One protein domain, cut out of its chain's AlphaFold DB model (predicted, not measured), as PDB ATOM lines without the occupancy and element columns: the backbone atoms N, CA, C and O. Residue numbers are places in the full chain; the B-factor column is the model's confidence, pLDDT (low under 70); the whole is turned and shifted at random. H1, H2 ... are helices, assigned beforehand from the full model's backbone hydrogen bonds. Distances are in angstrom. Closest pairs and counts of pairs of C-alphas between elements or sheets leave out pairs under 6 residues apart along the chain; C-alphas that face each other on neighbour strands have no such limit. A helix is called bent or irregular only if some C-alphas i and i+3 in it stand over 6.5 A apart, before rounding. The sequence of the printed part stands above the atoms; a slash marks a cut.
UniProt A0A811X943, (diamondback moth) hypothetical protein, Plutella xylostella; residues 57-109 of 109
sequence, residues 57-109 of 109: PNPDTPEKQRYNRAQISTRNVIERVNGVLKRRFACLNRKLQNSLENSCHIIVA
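AT A GLANCE: This is residues 57 to 109 of the 109 residues of the protein "(diamondback moth) hypothetical protein" of Plutella xylostella (UniProt A0A811X943). Picture one long helix, H1, making most of the length of a thin rod, with a hook of unnamed chain, residues 57 to 61, at its beginning. At its far end a small tail holds the short helices H2 and H3, and H3 turns back toward H1. The printed part has 53 residues, with three named helices in the order H1, H2, H3 and no named strand, and the class is all helix. The whole is extended, with a radius of gyration of the C-alphas of 19.4 A and spans of 59 by 19 by 8 A.

IN THESE COORDINATES: Start at Pro 57 and go on to C-alpha 62 at (-2.727, -40.812, 30.668), where H1 begins. H1, residues 62 to 88, runs 39.3 A to C-alpha 88 at (27.967, -19.500, 42.900). Look near residue 74 for a kink of 29 degrees; H1 is neither bent nor irregular, but only just, as C-alphas 74 and 77 are 6.1 A apart. Next come H2, residues 91 to 94, and H3, residues 100 to 106, which ends at C-alpha 106 at (36.292, -12.691, 45.787).

HOW THE PARTS SIT: You will find that no helix touches another. H1 and H2 are apart, but only just, their closest C-alphas being 8.3 A from each other. H3 is apart from H1 and from H2. Residues 69 to 87 of H1 stand free, and so do residues 92 to 97, of which 92 to 94 belong to H2. In the backbone, 21 of 23 O i to N i+4 pairs in H1 and 2 of 3 in H3 are within hydrogen-bond range; H2 is too short for such a pair.

THE WHOLE: Find the two C-alphas farthest apart at Thr 61 and Glu 101, 59.1 A from each other. The printed part has no cut, and the links H1 to H2 and H2 to H3 are tight. The mean pLDDT of the printed part is 85.8; look to residues 106 to 109, the last of the chain, for values under 70.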
ATOM      1  N   PRO A  57       6.280 -44.789  38.933       94.94
ATOM      2  CA  PRO A  57       7.125 -45.612  38.077       94.94
ATOM      3  C   PRO A  57       6.283 -46.223  36.953       94.94
ATOM      4  O   PRO A  57       5.152 -46.640  37.187       94.94
ATOM      5  N   ASN A  58       6.842 -46.281  35.741       95.38
ATOM      6  CA  ASN A  58       6.203 -46.870  34.556       95.38
ATOM      7  C   ASN A  58       4.745 -46.392  34.344       95.38
ATOM      8  O   ASN A  58       3.810 -47.185  34.466       95.38
ATOM      9  N   PRO A  59       4.522 -45.091  34.060       95.06
ATOM     10  CA  PRO A  59       3.180 -44.535  33.914       95.06
ATOM     11  C   PRO A  59       2.498 -45.045  32.629       95.06
ATOM     12  O   PRO A  59       2.711 -44.527  31.532       95.06
ATOM     13  N   ASP A  60       1.652 -46.057  32.795       96.94
ATOM     14  CA  ASP A  60       0.896 -46.773  31.754       96.94
ATOM     15  C   ASP A  60      -0.424 -46.094  31.348       96.94
ATOM     16  O   ASP A  60      -0.982 -46.402  30.298       96.94
ATOM     17  N   THR A  61      -0.912 -45.147  32.150       98.12
ATOM     18  CA  THR A  61      -2.176 -44.430  31.922       98.12
ATOM     19  C   THR A  61      -1.952 -42.929  31.694       98.12
ATOM     20  O   THR A  61      -1.003 -42.353  32.248       98.12
ATOM     21  N   PRO A  62      -2.820 -42.253  30.911       98.06
ATOM     22  CA  PRO A  62      -2.727 -40.812  30.668       98.06
ATOM     23  C   PRO A  62      -2.700 -39.967  31.949       98.06
ATOM     24  O   PRO A  62      -2.009 -38.946  32.010       98.06
ATOM     25  N   GLU A  63      -3.407 -40.394  32.993       97.94
ATOM     26  CA  GLU A  63      -3.490 -39.725  34.291       97.94
ATOM     27  C   GLU A  63      -2.148 -39.780  35.021       97.94
ATOM     28  O   GLU A  63      -1.641 -38.741  35.456       97.94
ATOM     29  N   LYS A  64      -1.516 -40.962  35.085       97.75
ATOM     30  CA  LYS A  64      -0.175 -41.132  35.673       97.75
ATOM     31  C   LYS A  64       0.869 -40.318  34.905       97.75
ATOM     32  O   LYS A  64       1.722 -39.669  35.509       97.75
ATOM     33  N   GLN A  65       0.780 -40.288  33.574       97.88
ATOM     34  CA  GLN A  65       1.665 -39.472  32.736       97.88
ATOM     35  C   GLN A  65       1.451 -37.972  32.968       97.88
ATOM     36  O   GLN A  65       2.413 -37.204  33.030       97.88
ATOM     37  N   ARG A  66       0.197 -37.523  33.109       98.19
ATOM     38  CA  ARG A  66      -0.131 -36.126  33.431       98.19
ATOM     39  C   ARG A  66       0.399 -35.735  34.809       98.19
ATOM     40  O   ARG A  66       1.002 -34.669  34.921       98.19
ATOM     41  N   TYR A  67       0.235 -36.596  35.809       96.81
ATOM     42  CA  TYR A  67       0.795 -36.404  37.145       96.81
ATOM     43  C   TYR A  67       2.324 -36.256  37.098       96.81
ATOM     44  O   TYR A  67       2.852 -35.248  37.566       96.81
ATOM     45  N   ASN A  68       3.036 -37.184  36.448       97.25
ATOM     46  CA  ASN A  68       4.496 -37.109  36.336       97.25
ATOM     47  C   ASN A  68       4.954 -35.844  35.594       97.25
ATOM     48  O   ASN A  68       5.901 -35.195  36.031       97.25
ATOM     49  N   ARG A  69       4.272 -35.445  34.507       96.88
ATOM     50  CA  ARG A  69       4.583 -34.194  33.787       96.88
ATOM     51  C   ARG A  69       4.432 -32.962  34.678       96.88
ATOM     52  O   ARG A  69       5.306 -32.098  34.659       96.88
ATOM     53  N   ALA A  70       3.351 -32.886  35.453       96.19
ATOM     54  CA  ALA A  70       3.141 -31.794  36.396       96.19
ATOM     55  C   ALA A  70       4.252 -31.764  37.452       96.19
ATOM     56  O   ALA A  70       4.881 -30.727  37.652       96.19
ATOM     57  N   GLN A  71       4.566 -32.916  38.048       95.38
ATOM     58  CA  GLN A  71       5.607 -33.015  39.064       95.38
ATOM     59  C   GLN A  71       6.995 -32.616  38.533       95.38
ATOM     60  O   GLN A  71       7.692 -31.842  39.187       95.38
ATOM     61  N   ILE A  72       7.386 -33.094  37.344       94.38
ATOM     62  CA  ILE A  72       8.654 -32.724  36.690       94.38
ATOM     63  C   ILE A  72       8.717 -31.208  36.485       94.38
ATOM     64  O   ILE A  72       9.710 -30.574  36.837       94.38
ATOM     65  N   SER A  73       7.641 -30.609  35.966       95.38
ATOM     66  CA  SER A  73       7.569 -29.161  35.751       95.38
ATOM     67  C   SER A  73       7.796 -28.377  37.046       95.38
ATOM     68  O   SER A  73       8.597 -27.439  37.067       95.38
ATOM     69  N   THR A  74       7.161 -28.798  38.142       93.56
ATOM     70  CA  THR A  74       7.331 -28.169  39.457       93.56
ATOM     71  C   THR A  74       8.750 -28.354  39.997       93.56
ATOM     72  O   THR A  74       9.366 -27.396  40.470       93.56
ATOM     73  N   ARG A  75       9.316 -29.558  39.875       93.12
ATOM     74  CA  ARG A  75      10.669 -29.876  40.354       93.12
ATOM     75  C   ARG A  75      11.786 -29.188  39.568       93.12
ATOM     76  O   ARG A  75      12.836 -28.906  40.142       93.12
ATOM     77  N   ASN A  76      11.560 -28.812  38.312       93.44
ATOM     78  CA  ASN A  76      12.549 -28.060  37.531       93.44
ATOM     79  C   ASN A  76      13.005 -26.763  38.230       93.44
ATOM     80  O   ASN A  76      14.110 -26.282  37.982       93.44
ATOM     81  N   VAL A  77      12.174 -26.171  39.096       92.94
ATOM     82  CA  VAL A  77      12.556 -24.986  39.880       92.94
ATOM     83  C   VAL A  77      13.698 -25.311  40.846       92.94
ATOM     84  O   VAL A  77      14.706 -24.603  40.837       92.94
ATOM     85  N   ILE A  78      13.591 -26.393  41.629       91.50
ATOM     86  CA  ILE A  78      14.625 -26.751  42.612       91.50
ATOM     87  C   ILE A  78      15.917 -27.221  41.934       91.50
ATOM     88  O   ILE A  78      17.008 -26.874  42.381       91.50
ATOM     89  N   GLU A  79      15.821 -27.915  40.797       91.25
ATOM     90  CA  GLU A  79      16.994 -28.335  40.019       91.25
ATOM     91  C   GLU A  79      17.787 -27.134  39.486       91.25
ATOM     92  O   GLU A  79      19.015 -27.086  39.614       91.25
ATOM     93  N   ARG A  80      17.090 -26.111  38.968       93.62
ATOM     94  CA  ARG A  80      17.724 -24.853  38.544       93.62
ATOM     95  C   ARG A  80      18.386 -24.134  39.712       93.62
ATOM     96  O   ARG A  80      19.517 -23.673  39.565       93.62
ATOM     97  N   VAL A  81      17.728 -24.060  40.869       92.19
ATOM     98  CA  VAL A  81      18.310 -23.411  42.055       92.19
ATOM     99  C   VAL A  81      19.546 -24.149  42.545       92.19
ATOM    100  O   VAL A  81      20.571 -23.509  42.775       92.19
ATOM    101  N   ASN A  82      19.511 -25.479  42.600       89.00
ATOM    102  CA  ASN A  82      20.688 -26.283  42.919       89.00
ATOM    103  C   ASN A  82      21.833 -26.021  41.930       89.00
ATOM    104  O   ASN A  82      22.985 -25.888  42.342       89.00
ATOM    105  N   GLY A  83      21.534 -25.891  40.633       91.50
ATOM    106  CA  GLY A  83      22.514 -25.508  39.614       91.50
ATOM    107  C   GLY A  83      23.133 -24.125  39.856       91.50
ATOM    108  O   GLY A  83      24.355 -23.977  39.795       91.50
ATOM    109  N   VAL A  84      22.313 -23.121  40.180       91.81
ATOM    110  CA  VAL A  84      22.776 -21.760  40.506       91.81
ATOM    111  C   VAL A  84      23.650 -21.760  41.759       91.81
ATOM    112  O   VAL A  84      24.730 -21.173  41.738       91.81
ATOM    113  N   LEU A  85      23.232 -22.447  42.825       87.38
ATOM    114  CA  LEU A  85      23.989 -22.537  44.076       87.38
ATOM    115  C   LEU A  85      25.345 -23.222  43.862       87.38
ATOM    116  O   LEU A  85      26.373 -22.681  44.263       87.38
ATOM    117  N   LYS A  86      25.377 -24.352  43.143       86.38
ATOM    118  CA  LYS A  86      26.629 -25.041  42.784       86.38
ATOM    119  C   LYS A  86      27.570 -24.152  41.968       86.38
ATOM    120  O   LYS A  86      28.784 -24.260  42.117       86.38
ATOM    121  N   ARG A  87      27.029 -23.281  41.109       87.94
ATOM    122  CA  ARG A  87      27.830 -22.349  40.302       87.94
ATOM    123  C   ARG A  87      28.346 -21.162  41.110       87.94
ATOM    124  O   ARG A  87      29.507 -20.808  40.938       87.94
ATOM    125  N   ARG A  88      27.527 -20.578  41.995       86.25
ATOM    126  CA  ARG A  88      27.967 -19.500  42.900       86.25
ATOM    127  C   ARG A  88      29.084 -19.972  43.826       86.25
ATOM    128  O   ARG A  88      30.069 -19.269  43.999       86.25
ATOM    129  N   PHE A  89      28.964 -21.185  44.357       81.25
ATOM    130  CA  PHE A  89      29.939 -21.764  45.280       81.25
ATOM    131  C   PHE A  89      30.832 -22.812  44.605       81.25
ATOM    132  O   PHE A  89      31.175 -23.834  45.198       81.25
ATOM    133  N   ALA A  90      31.235 -22.569  43.353       81.88
ATOM    134  CA  ALA A  90      32.063 -23.509  42.592       81.88
ATOM    135  C   ALA A  90      33.421 -23.802  43.263       81.88
ATOM    136  O   ALA A  90      33.996 -24.873  43.048       81.88
ATOM    137  N   CYS A  91      33.909 -22.883  44.104       78.44
ATOM    138  CA  CYS A  91      35.122 -23.037  44.908       78.44
ATOM    139  C   CYS A  91      35.072 -24.239  45.865       78.44
ATOM    140  O   CYS A  91      36.109 -24.861  46.092       78.44
ATOM    141  N   LEU A  92      33.883 -24.621  46.351       76.75
ATOM    142  CA  LEU A  92      33.693 -25.798  47.207       76.75
ATOM    143  C   LEU A  92      33.973 -27.111  46.462       76.75
ATOM    144  O   LEU A  92      34.275 -28.118  47.091       76.75
ATOM    145  N   ASN A  93      33.888 -27.099  45.127       76.12
ATOM    146  CA  ASN A  93      34.129 -28.274  44.292       76.12
ATOM    147  C   ASN A  93      35.501 -28.237  43.597       76.12
ATOM    148  O   ASN A  93      36.211 -29.235  43.557       76.12
ATOM    149  N   ARG A  94      35.897 -27.089  43.030       77.50
ATOM    150  CA  ARG A  94      37.090 -26.983  42.165       77.50
ATOM    151  C   ARG A  94      38.371 -26.538  42.878       77.50
ATOM    152  O   ARG A  94      39.393 -26.400  42.212       77.50
ATOM    153  N   LYS A  95      38.329 -26.365  44.207       71.81
ATOM    154  CA  LYS A  95      39.332 -25.635  45.005       71.81
ATOM    155  C   LYS A  95      39.468 -24.180  44.532       71.81
ATOM    156  O   LYS A  95      39.055 -23.807  43.433       71.81
ATOM    157  N   LEU A  96      40.005 -23.321  45.391       78.06
ATOM    158  CA  LEU A  96      40.305 -21.944  45.011       78.06
ATOM    159  C   LEU A  96      41.533 -21.947  44.096       78.06
ATOM    160  O   LEU A  96      42.562 -22.519  44.443       78.06
ATOM    161  N   GLN A  97      41.405 -21.339  42.915       80.56
ATOM    162  CA  GLN A  97      42.512 -21.197  41.959       80.56
ATOM    163  C   GLN A  97      43.381 -19.963  42.240       80.56
ATOM    164  O   GLN A  97      44.415 -19.782  41.606       80.56
ATOM    165  N   ASN A  98      42.964 -19.127  43.191       78.81
ATOM    166  CA  ASN A  98      43.676 -17.931  43.620       78.81
ATOM    167  C   ASN A  98      44.347 -18.171  44.977       78.81
ATOM    168  O   ASN A  98      43.939 -19.057  45.732       78.81
ATOM    169  N   SER A  99      45.349 -17.351  45.305       82.44
ATOM    170  CA  SER A  99      45.932 -17.320  46.651       82.44
ATOM    171  C   SER A  99      44.851 -17.052  47.705       82.44
ATOM    172  O   SER A  99      43.788 -16.501  47.405       82.44
ATOM    173  N   LEU A 100      45.110 -17.452  48.951       80.19
ATOM    174  CA  LEU A 100      44.160 -17.282  50.056       80.19
ATOM    175  C   LEU A 100      43.797 -15.802  50.267       80.19
ATOM    176  O   LEU A 100      42.619 -15.480  50.381       80.19
ATOM    177  N   GLU A 101      44.803 -14.926  50.201       82.25
ATOM    178  CA  GLU A 101      44.666 -13.465  50.262       82.25
ATOM    179  C   GLU A 101      43.662 -12.946  49.221       82.25
ATOM    180  O   GLU A 101      42.656 -12.334  49.571       82.25
ATOM    181  N   ASN A 102      43.843 -13.307  47.947       77.88
ATOM    182  CA  ASN A 102      42.947 -12.878  46.869       77.88
ATOM    183  C   ASN A 102      41.569 -13.551  46.937       77.88
ATOM    184  O   ASN A 102      40.560 -12.969  46.541       77.88
ATOM    185  N   SER A 103      41.501 -14.780  47.445       75.31
ATOM    186  CA  SER A 103      40.252 -15.536  47.545       75.31
ATOM    187  C   SER A 103      39.283 -14.936  48.561       75.31
ATOM    188  O   SER A 103      38.079 -14.920  48.306       75.31
ATOM    189  N   CYS A 104      39.789 -14.399  49.676       73.94
ATOM    190  CA  CYS A 104      38.970 -13.709  50.674       73.94
ATOM    191  C   CYS A 104      38.258 -12.471  50.099       73.94
ATOM    192  O   CYS A 104      37.139 -12.180  50.512       73.94
ATOM    193  N   HIS A 105      38.849 -11.794  49.108       70.44
ATOM    194  CA  HIS A 105      38.235 -10.640  48.435       70.44
ATOM    195  C   HIS A 105      37.159 -11.024  47.406       70.44
ATOM    196  O   HIS A 105      36.225 -10.261  47.184       70.44
ATOM    197  N   ILE A 106      37.250 -12.213  46.802       67.50
ATOM    198  CA  ILE A 106      36.292 -12.691  45.787       67.50
ATOM    199  C   ILE A 106      34.954 -13.110  46.411       67.50
ATOM    200  O   ILE A 106      33.916 -13.000  45.769       67.50
ATOM    201  N   ILE A 107      34.959 -13.572  47.665       58.69
ATOM    202  CA  ILE A 107      33.745 -14.025  48.369       58.69
ATOM    203  C   ILE A 107      32.778 -12.857  48.670       58.69
ATOM    204  O   ILE A 107      31.604 -13.093  48.941       58.69
ATOM    205  N   VAL A 108      33.249 -11.607  48.603       53.06
ATOM    206  CA  VAL A 108      32.510 -10.407  49.039       53.06
ATOM    207  C   VAL A 108      31.774  -9.686  47.886       53.06
ATOM    208  O   VAL A 108      31.046  -8.734  48.149       53.06
ATOM    209  N   ALA A 109      31.921 -10.128  46.629       40.03
ATOM    210  CA  ALA A 109      31.333  -9.475  45.446       40.03
ATOM    211  C   ALA A 109      29.987 -10.071  44.987       40.03
ATOM    212  O   ALA A 109      29.822 -11.314  45.020       40.03
TER     213      ALA A 109